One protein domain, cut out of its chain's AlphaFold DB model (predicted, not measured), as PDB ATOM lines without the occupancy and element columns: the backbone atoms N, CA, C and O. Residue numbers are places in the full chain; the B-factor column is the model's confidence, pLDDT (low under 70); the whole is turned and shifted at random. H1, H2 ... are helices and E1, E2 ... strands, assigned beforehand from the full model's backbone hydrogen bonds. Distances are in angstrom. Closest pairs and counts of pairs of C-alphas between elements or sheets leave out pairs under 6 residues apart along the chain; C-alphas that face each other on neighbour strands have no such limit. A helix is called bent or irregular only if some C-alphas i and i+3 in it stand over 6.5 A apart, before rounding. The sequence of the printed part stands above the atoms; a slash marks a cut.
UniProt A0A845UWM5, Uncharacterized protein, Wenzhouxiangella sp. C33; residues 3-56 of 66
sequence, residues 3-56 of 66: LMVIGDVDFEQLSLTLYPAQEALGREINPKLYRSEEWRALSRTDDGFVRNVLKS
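What this domain is: This is residues 3 to 56 of the 66 residues of an uncharacterized protein of Wenzhouxiangella sp. C33 (UniProt A0A845UWM5). A short parallel two-strand ribbon, E1 and E2, runs through the middle of an open, loose frame, with the long helix H1 on one side and the small helices H2 and H3 on the other, far from H1. The helices touch no other helix, and residues 44 to 49 stick out. The printed part has 54 residues, in the order E1, H1, E2, H2, H3, and its class is mixed, helices and strands. It is loose, with a radius of gyration of the C-alphas of 12.9 A, and spans 36 by 24 by 10 A.

How they stand to each other: Begin at E1, residues 3 to 6, and look across to E2, residues 30 to 34: they are parallel neighbours at 16 degrees, with N 5 and O 32 2.9 A apart and N 32 and O 3 2.8 A apart, both within hydrogen-bond range. Between them comes H1, residues 11 to 25, making a strand-helix-strand unit, two parallel strands joined through a helix, with a right-handed crossover. The closest C-alphas of H1 and E2 are those of Phe 11 and Leu 33, 7.3 A apart. H1 is irregular, but only just: C-alphas 17 and 20 are 7.0 A apart. Next find H2, residues 36 to 42; its closest C-alpha to E1 is that of Ser 36, 5.7 A from that of Ile 6. H3, residues 48 to 55, is close to H2 but not clearly touching, the closest C-alphas being those of Leu 42 and Val 50, 7.2 A apart. These two helices run opposite ways at a steep tilt of 69.7 degrees, only just short of about perpendicular. H1 is apart from H2 and H3. In H2 and H3 every O i to N i+4 pair is within hydrogen-bond range, in H1 9 of 11.

Where its parts are: Find C-alpha 3 at (149.618, 133.665, 113.149), where E1 begins. H1 starts at C-alpha 11 and runs 20.3 A to C-alpha 25 at (152.970, 132.615, 126.056); E2 then runs 13.3 A from C-alpha 30 to C-alpha 34. H2 begins at C-alpha 36, and H3 ends at C-alpha 55 at (135.998, 129.973, 107.732).

The domain as a whole: Look for the two C-alphas farthest apart, those of Ala 24 and Thr 45, at 36.1 A. The printed part has no cut, and its four links between elements are tight. Residues 44 to 49, of which 48 to 49 belong to H3, stand free. The mean pLDDT of the printed part is 92.2, and no printed residue is under 70.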
ATOM      1  N   LEU A   3     149.850 132.241 113.366       94.00
ATOM      2  CA  LEU A   3     149.618 133.665 113.149       94.00
ATOM      3  C   LEU A   3     149.747 133.952 111.658       94.00
ATOM      4  O   LEU A   3     150.791 133.714 111.065       94.00
ATOM      5  N   MET A   4     148.700 134.493 111.045       93.88
ATOM      6  CA  MET A   4     148.778 134.987 109.673       93.88
ATOM      7  C   MET A   4     148.928 136.505 109.701       93.88
ATOM      8  O   MET A   4     148.124 137.190 110.330       93.88
ATOM      9  N   VAL A   5     149.949 137.023 109.024       94.94
ATOM     10  CA  VAL A   5     150.248 138.455 108.943       94.94
ATOM     11  C   VAL A   5     150.087 138.899 107.498       94.94
ATOM     12  O   VAL A   5     150.680 138.311 106.597       94.94
ATOM     13  N   ILE A   6     149.284 139.938 107.281       94.56
ATOM     14  CA  ILE A   6     149.099 140.562 105.971       94.56
ATOM     15  C   ILE A   6     149.609 141.994 106.080       94.56
ATOM     16  O   ILE A   6     149.019 142.803 106.790       94.56
ATOM     17  N   GLY A   7     150.708 142.311 105.404       93.19
ATOM     18  CA  GLY A   7     151.339 143.618 105.548       93.19
ATOM     19  C   GLY A   7     152.669 143.724 104.824       93.19
ATOM     20  O   GLY A   7     153.128 142.766 104.208       93.19
ATOM     21  N   ASP A   8     153.264 144.911 104.884       92.50
ATOM     22  CA  ASP A   8     154.597 145.171 104.352       92.50
ATOM     23  C   ASP A   8     155.598 145.204 105.510       92.50
ATOM     24  O   ASP A   8     155.759 146.212 106.192       92.50
ATOM     25  N   VAL A   9     156.178 144.043 105.809       91.38
ATOM     26  CA  VAL A   9     157.173 143.860 106.869       91.38
ATOM     27  C   VAL A   9     158.175 142.807 106.424       91.38
ATOM     28  O   VAL A   9     157.826 141.878 105.693       91.38
ATOM     29  N   ASP A  10     159.419 142.934 106.866       93.19
ATOM     30  CA  ASP A  10     160.431 141.909 106.649       93.19
ATOM     31  C   ASP A  10     160.264 140.757 107.641       93.19
ATOM     32  O   ASP A  10     159.946 140.952 108.816       93.19
ATOM     33  N   PHE A  11     160.494 139.527 107.178       91.94
ATOM     34  CA  PHE A  11     160.273 138.334 107.998       91.94
ATOM     35  C   PHE A  11     161.174 138.294 109.243       91.94
ATOM     36  O   PHE A  11     160.734 137.874 110.314       91.94
ATOM     37  N   GLU A  12     162.418 138.761 109.125       94.81
ATOM     38  CA  GLU A  12     163.345 138.867 110.256       94.81
ATOM     39  C   GLU A  12     162.814 139.842 111.315       94.81
ATOM     40  O   GLU A  12     162.697 139.482 112.488       94.81
ATOM     41  N   GLN A  13     162.389 141.037 110.891       95.06
ATOM     42  CA  GLN A  13     161.804 142.038 111.779       95.06
ATOM     43  C   GLN A  13     160.537 141.512 112.464       95.06
ATOM     44  O   GLN A  13     160.347 141.714 113.667       95.06
ATOM     45  N   LEU A  14     159.681 140.805 111.721       95.25
ATOM     46  CA  LEU A  14     158.497 140.155 112.274       95.25
ATOM     47  C   LEU A  14     158.880 139.117 113.339       95.25
ATOM     48  O   LEU A  14     158.313 139.123 114.429       95.25
ATOM     49  N   SER A  15     159.864 138.265 113.053       94.00
ATOM     50  CA  SER A  15     160.305 137.202 113.966       94.00
ATOM     51  C   SER A  15     160.858 137.767 115.276       94.00
ATOM     52  O   SER A  15     160.464 137.320 116.353       94.00
ATOM     53  N   LEU A  16     161.699 138.804 115.199       95.62
ATOM     54  CA  LEU A  16     162.225 139.498 116.378       95.62
ATOM     55  C   LEU A  16     161.106 140.135 117.210       95.62
ATOM     56  O   LEU A  16     161.113 140.044 118.434       95.62
ATOM     57  N   THR A  17     160.115 140.732 116.547       95.06
ATOM     58  CA  THR A  17     158.978 141.380 117.217       95.06
ATOM     59  C   THR A  17     158.081 140.370 117.937       95.06
ATOM     60  O   THR A  17     157.505 140.684 118.977       95.06
ATOM     61  N   LEU A  18     157.962 139.147 117.413       95.94
ATOM     62  CA  LEU A  18     157.145 138.095 118.017       95.94
ATOM     63  C   LEU A  18     157.831 137.402 119.199       95.94
ATOM     64  O   LEU A  18     157.128 136.847 120.042       95.94
ATOM     65  N   TYR A  19     159.163 137.445 119.301       96.12
ATOM     66  CA  TYR A  19     159.905 136.709 120.331       96.12
ATOM     67  C   TYR A  19     159.428 136.989 121.771       96.12
ATOM     68  O   TYR A  19     159.105 136.023 122.466       96.12
ATOM     69  N   PRO A  20     159.242 138.253 122.212       97.44
ATOM     70  CA  PRO A  20     158.735 138.530 123.560       97.44
ATOM     71  C   PRO A  20     157.336 137.950 123.811       97.44
ATOM     72  O   PRO A  20     157.026 137.502 124.916       97.44
ATOM     73  N   ALA A  21     156.478 137.920 122.785       95.62
ATOM     74  CA  ALA A  21     155.153 137.318 122.894       95.62
ATOM     75  C   ALA A  21     155.240 135.791 123.032       95.62
ATOM     76  O   ALA A  21     154.483 135.208 123.805       95.62
ATOM     77  N   GLN A  22     156.175 135.139 122.332       96.62
ATOM     78  CA  GLN A  22     156.418 133.701 122.489       96.62
ATOM     79  C   GLN A  22     156.890 133.353 123.901       96.62
ATOM     80  O   GLN A  22     156.391 132.386 124.477       96.62
ATOM     81  N   GLU A  23     157.809 134.145 124.471       97.44
ATOM     82  CA  GLU A  23     158.272 133.964 125.853       97.44
ATOM     83  C   GLU A  23     157.118 134.102 126.848       97.44
ATOM     84  O   GLU A  23     156.911 133.220 127.679       97.44
ATOM     85  N   ALA A  24     156.311 135.160 126.719       97.50
ATOM     86  CA  ALA A  24     155.162 135.391 127.592       97.50
ATOM     87  C   ALA A  24     154.098 134.282 127.489       97.50
ATOM     88  O   ALA A  24     153.455 133.941 128.480       97.50
ATOM     89  N   LEU A  25     153.909 133.712 126.296       95.81
ATOM     90  CA  LEU A  25     152.970 132.615 126.056       95.81
ATOM     91  C   LEU A  25     153.532 131.237 126.441       95.81
ATOM     92  O   LEU A  25     152.759 130.281 126.514       95.81
ATOM     93  N   GLY A  26     154.853 131.103 126.620       97.19
ATOM     94  CA  GLY A  26     155.525 129.810 126.781       97.19
ATOM     95  C   GLY A  26     155.316 128.866 125.589       97.19
ATOM     96  O   GLY A  26     155.330 127.646 125.751       97.19
ATOM     97  N   ARG A  27     155.048 129.414 124.395       96.50
ATOM     98  CA  ARG A  27     154.702 128.657 123.186       96.50
ATOM     99  C   ARG A  27     155.213 129.369 121.940       96.50
ATOM    100  O   ARG A  27     155.043 130.575 121.799       96.50
ATOM    101  N   GLU A  28     155.739 128.596 120.996       95.06
ATOM    102  CA  GLU A  28     156.131 129.089 119.673       95.06
ATOM    103  C   GLU A  28     154.939 129.703 118.916       95.06
ATOM    104  O   GLU A  28     153.797 129.230 119.010       95.06
ATOM    105  N   ILE A  29     155.198 130.763 118.155       96.00
ATOM    106  CA  ILE A  29     154.279 131.345 117.183       96.00
ATOM    107  C   ILE A  29     154.821 130.997 115.795       96.00
ATOM    108  O   ILE A  29     155.971 131.283 115.495       96.00
ATOM    109  N   ASN A  30     153.975 130.422 114.941       93.56
ATOM    110  CA  ASN A  30     154.294 130.099 113.556       93.56
ATOM    111  C   ASN A  30     153.712 131.192 112.648       93.56
ATOM    112  O   ASN A  30     152.522 131.117 112.306       93.56
ATOM    113  N   PRO A  31     154.483 132.239 112.291       94.62
ATOM    114  CA  PRO A  31     153.992 133.286 111.415       94.62
ATOM    115  C   PRO A  31     153.954 132.821 109.957       94.62
ATOM    116  O   PRO A  31     154.925 132.286 109.424       94.62
ATOM    117  N   LYS A  32     152.850 133.120 109.274       92.94
ATOM    118  CA  LYS A  32     152.755 133.093 107.815       92.94
ATOM    119  C   LYS A  32     152.530 134.512 107.313       92.94
ATOM    120  O   LYS A  32     151.486 135.102 107.584       92.94
ATOM    121  N   LEU A  33     153.524 135.055 106.620       94.56
ATOM    122  CA  LEU A  33     153.518 136.423 106.114       94.56
ATOM    123  C   LEU A  33     153.070 136.455 104.650       94.56
ATOM    124  O   LEU A  33     153.592 135.707 103.827       94.56
ATOM    125  N   TYR A  34     152.137 137.351 104.342       94.00
ATOM    126  CA  TYR A  34     151.726 137.702 102.988       94.00
ATOM    127  C   TYR A  34     151.825 139.211 102.792       94.00
ATOM    128  O   TYR A  34     151.382 139.988 103.644       94.00
ATOM    129  N   ARG A  35     152.314 139.649 101.633       94.06
ATOM    130  CA  ARG A  35     152.116 141.036 101.203       94.06
ATOM    131  C   ARG A  35     150.642 141.255 100.872       94.06
ATOM    132  O   ARG A  35     149.911 140.337 100.495       94.06
ATOM    133  N   SER A  36     150.183 142.499 100.981       92.38
ATOM    134  CA  SER A  36     148.767 142.833 100.751       92.38
ATOM    135  C   SER A  36     148.278 142.455  99.348       92.38
ATOM    136  O   SER A  36     147.119 142.088  99.166       92.38
ATOM    137  N   GLU A  37     149.139 142.556  98.337       93.25
ATOM    138  CA  GLU A  37     148.813 142.168  96.962       93.25
ATOM    139  C   GLU A  37     148.734 140.655  96.764       93.25
ATOM    140  O   GLU A  37     147.779 140.179  96.147       93.25
ATOM    141  N   GLU A  38     149.658 139.906  97.362       92.62
ATOM    142  CA  GLU A  38     149.654 138.442  97.363       92.62
ATOM    143  C   GLU A  38     148.395 137.920  98.046       92.62
ATOM    144  O   GLU A  38     147.698 137.065  97.504       92.62
ATOM    145  N   TRP A  39     148.044 138.501  99.196       92.56
ATOM    146  CA  TRP A  39     146.819 138.164  99.907       92.56
ATOM    147  C   TRP A  39     145.572 138.420  99.057       92.56
ATOM    148  O   TRP A  39     144.708 137.553  98.966       92.56
ATOM    149  N   ARG A  40     145.481 139.574  98.379       90.62
ATOM    150  CA  ARG A  40     144.353 139.879  97.479       90.62
ATOM    151  C   ARG A  40     144.244 138.897  96.316       90.62
ATOM    152  O   ARG A  40     143.132 138.618  95.870       90.62
ATOM    153  N   ALA A  41     145.367 138.416  95.790       91.81
ATOM    154  CA  ALA A  41     145.368 137.402  94.745       91.81
ATOM    155  C   ALA A  41     144.901 136.049  95.306       91.81
ATOM    156  O   ALA A  41     143.965 135.458  94.773       91.81
ATOM    157  N   LEU A  42     145.481 135.612  96.426       89.00
ATOM    158  CA  LEU A  42     145.160 134.351  97.099       89.00
ATOM    159  C   LEU A  42     143.722 134.291  97.624       89.00
ATOM    160  O   LEU A  42     143.095 133.242  97.591       89.00
ATOM    161  N   SER A  43     143.149 135.412  98.065       84.56
ATOM    162  CA  SER A  43     141.756 135.455  98.521       84.56
ATOM    163  C   SER A  43     140.748 135.294  97.379       84.56
ATOM    164  O   SER A  43     139.564 135.085  97.629       84.56
ATOM    165  N   ARG A  44     141.191 135.470  96.128       86.94
ATOM    166  CA  ARG A  44     140.372 135.282  94.922       86.94
ATOM    167  C   ARG A  44     140.538 133.892  94.321       86.94
ATOM    168  O   ARG A  44     139.732 133.514  93.473       86.94
ATOM    169  N   THR A  45     141.571 133.154  94.715       80.44
ATOM    170  CA  THR A  45     141.742 131.762  94.313       80.44
ATOM    171  C   THR A  45     140.961 130.857  95.264       80.44
ATOM    172  O   THR A  45     140.718 131.193  96.421       80.44
ATOM    173  N   ASP A  46     140.558 129.678  94.786       76.38
ATOM    174  CA  ASP A  46     139.892 128.671  95.621       76.38
ATOM    175  C   ASP A  46     140.912 127.910  96.498       76.38
ATOM    176  O   ASP A  46     140.841 126.693  96.657       76.38
ATOM    177  N   ASP A  47     141.902 128.616  97.054       85.38
ATOM    178  CA  ASP A  47     142.961 128.022  97.867       85.38
ATOM    179  C   ASP A  47     142.380 127.420  99.158       85.38
ATOM    180  O   ASP A  47     141.676 128.079  99.934       85.38
ATOM    181  N   GLY A  48     142.642 126.130  99.377       86.25
ATOM    182  CA  GLY A  48     142.073 125.378 100.496       86.25
ATOM    183  C   GLY A  48     142.553 125.872 101.862       86.25
ATOM    184  O   GLY A  48     141.764 125.904 102.807       86.25
ATOM    185  N   PHE A  49     143.811 126.305 101.974       84.25
ATOM    186  CA  PHE A  49     144.357 126.831 103.223       84.25
ATOM    187  C   PHE A  49     143.703 128.169 103.571       84.25
ATOM    188  O   PHE A  49     143.160 128.320 104.666       84.25
ATOM    189  N   VAL A  50     143.683 129.109 102.622       87.25
ATOM    190  CA  VAL A  50     143.073 130.435 102.805       87.25
ATOM    191  C   VAL A  50     141.601 130.306 103.177       87.25
ATOM    192  O   VAL A  50     141.143 130.908 104.148       87.25
ATOM    193  N   ARG A  51     140.857 129.454 102.464       87.94
ATOM    194  CA  ARG A  51     139.443 129.200 102.753       87.94
ATOM    195  C   ARG A  51     139.226 128.649 104.158       87.94
ATOM    196  O   ARG A  51     138.297 129.082 104.836       87.94
ATOM    197  N   ASN A  52     140.065 127.713 104.597       89.81
ATOM    198  CA  ASN A  52     139.957 127.129 105.929       89.81
ATOM    199  C   ASN A  52     140.240 128.166 107.019       89.81
ATOM    200  O   ASN A  52     139.460 128.263 107.964       89.81
ATOM    201  N   VAL A  53     141.279 128.993 106.865       88.44
ATOM    202  CA  VAL A  53     141.595 130.075 107.815       88.44
ATOM    203  C   VAL A  53     140.446 131.084 107.896       88.44
ATOM    204  O   VAL A  53     140.026 131.466 108.986       88.44
ATOM    205  N   LEU A  54     139.879 131.472 106.750       86.94
ATOM    206  CA  LEU A  54     138.788 132.448 106.695       86.94
ATOM    207  C   LEU A  54     137.452 131.927 107.241       86.94
ATOM    208  O   LEU A  54     136.636 132.728 107.698       86.94
ATOM    209  N   LYS A  55     137.218 130.611 107.202       91.25
ATOM    210  CA  LYS A  55     135.998 129.973 107.732       91.25
ATOM    211  C   LYS A  55     136.120 129.508 109.181       91.25
ATOM    212  O   LYS A  55     135.100 129.277 109.824       91.25
ATOM    213  N   SER A  56     137.339 129.340 109.684       91.38
ATOM    214  CA  SER A  56     137.583 128.918 111.062       91.38
ATOM    215  C   SER A  56     137.396 130.083 112.040       91.38
ATOM    216  O   SER A  56     137.629 131.238 111.668       91.38
TER     217      SER A  56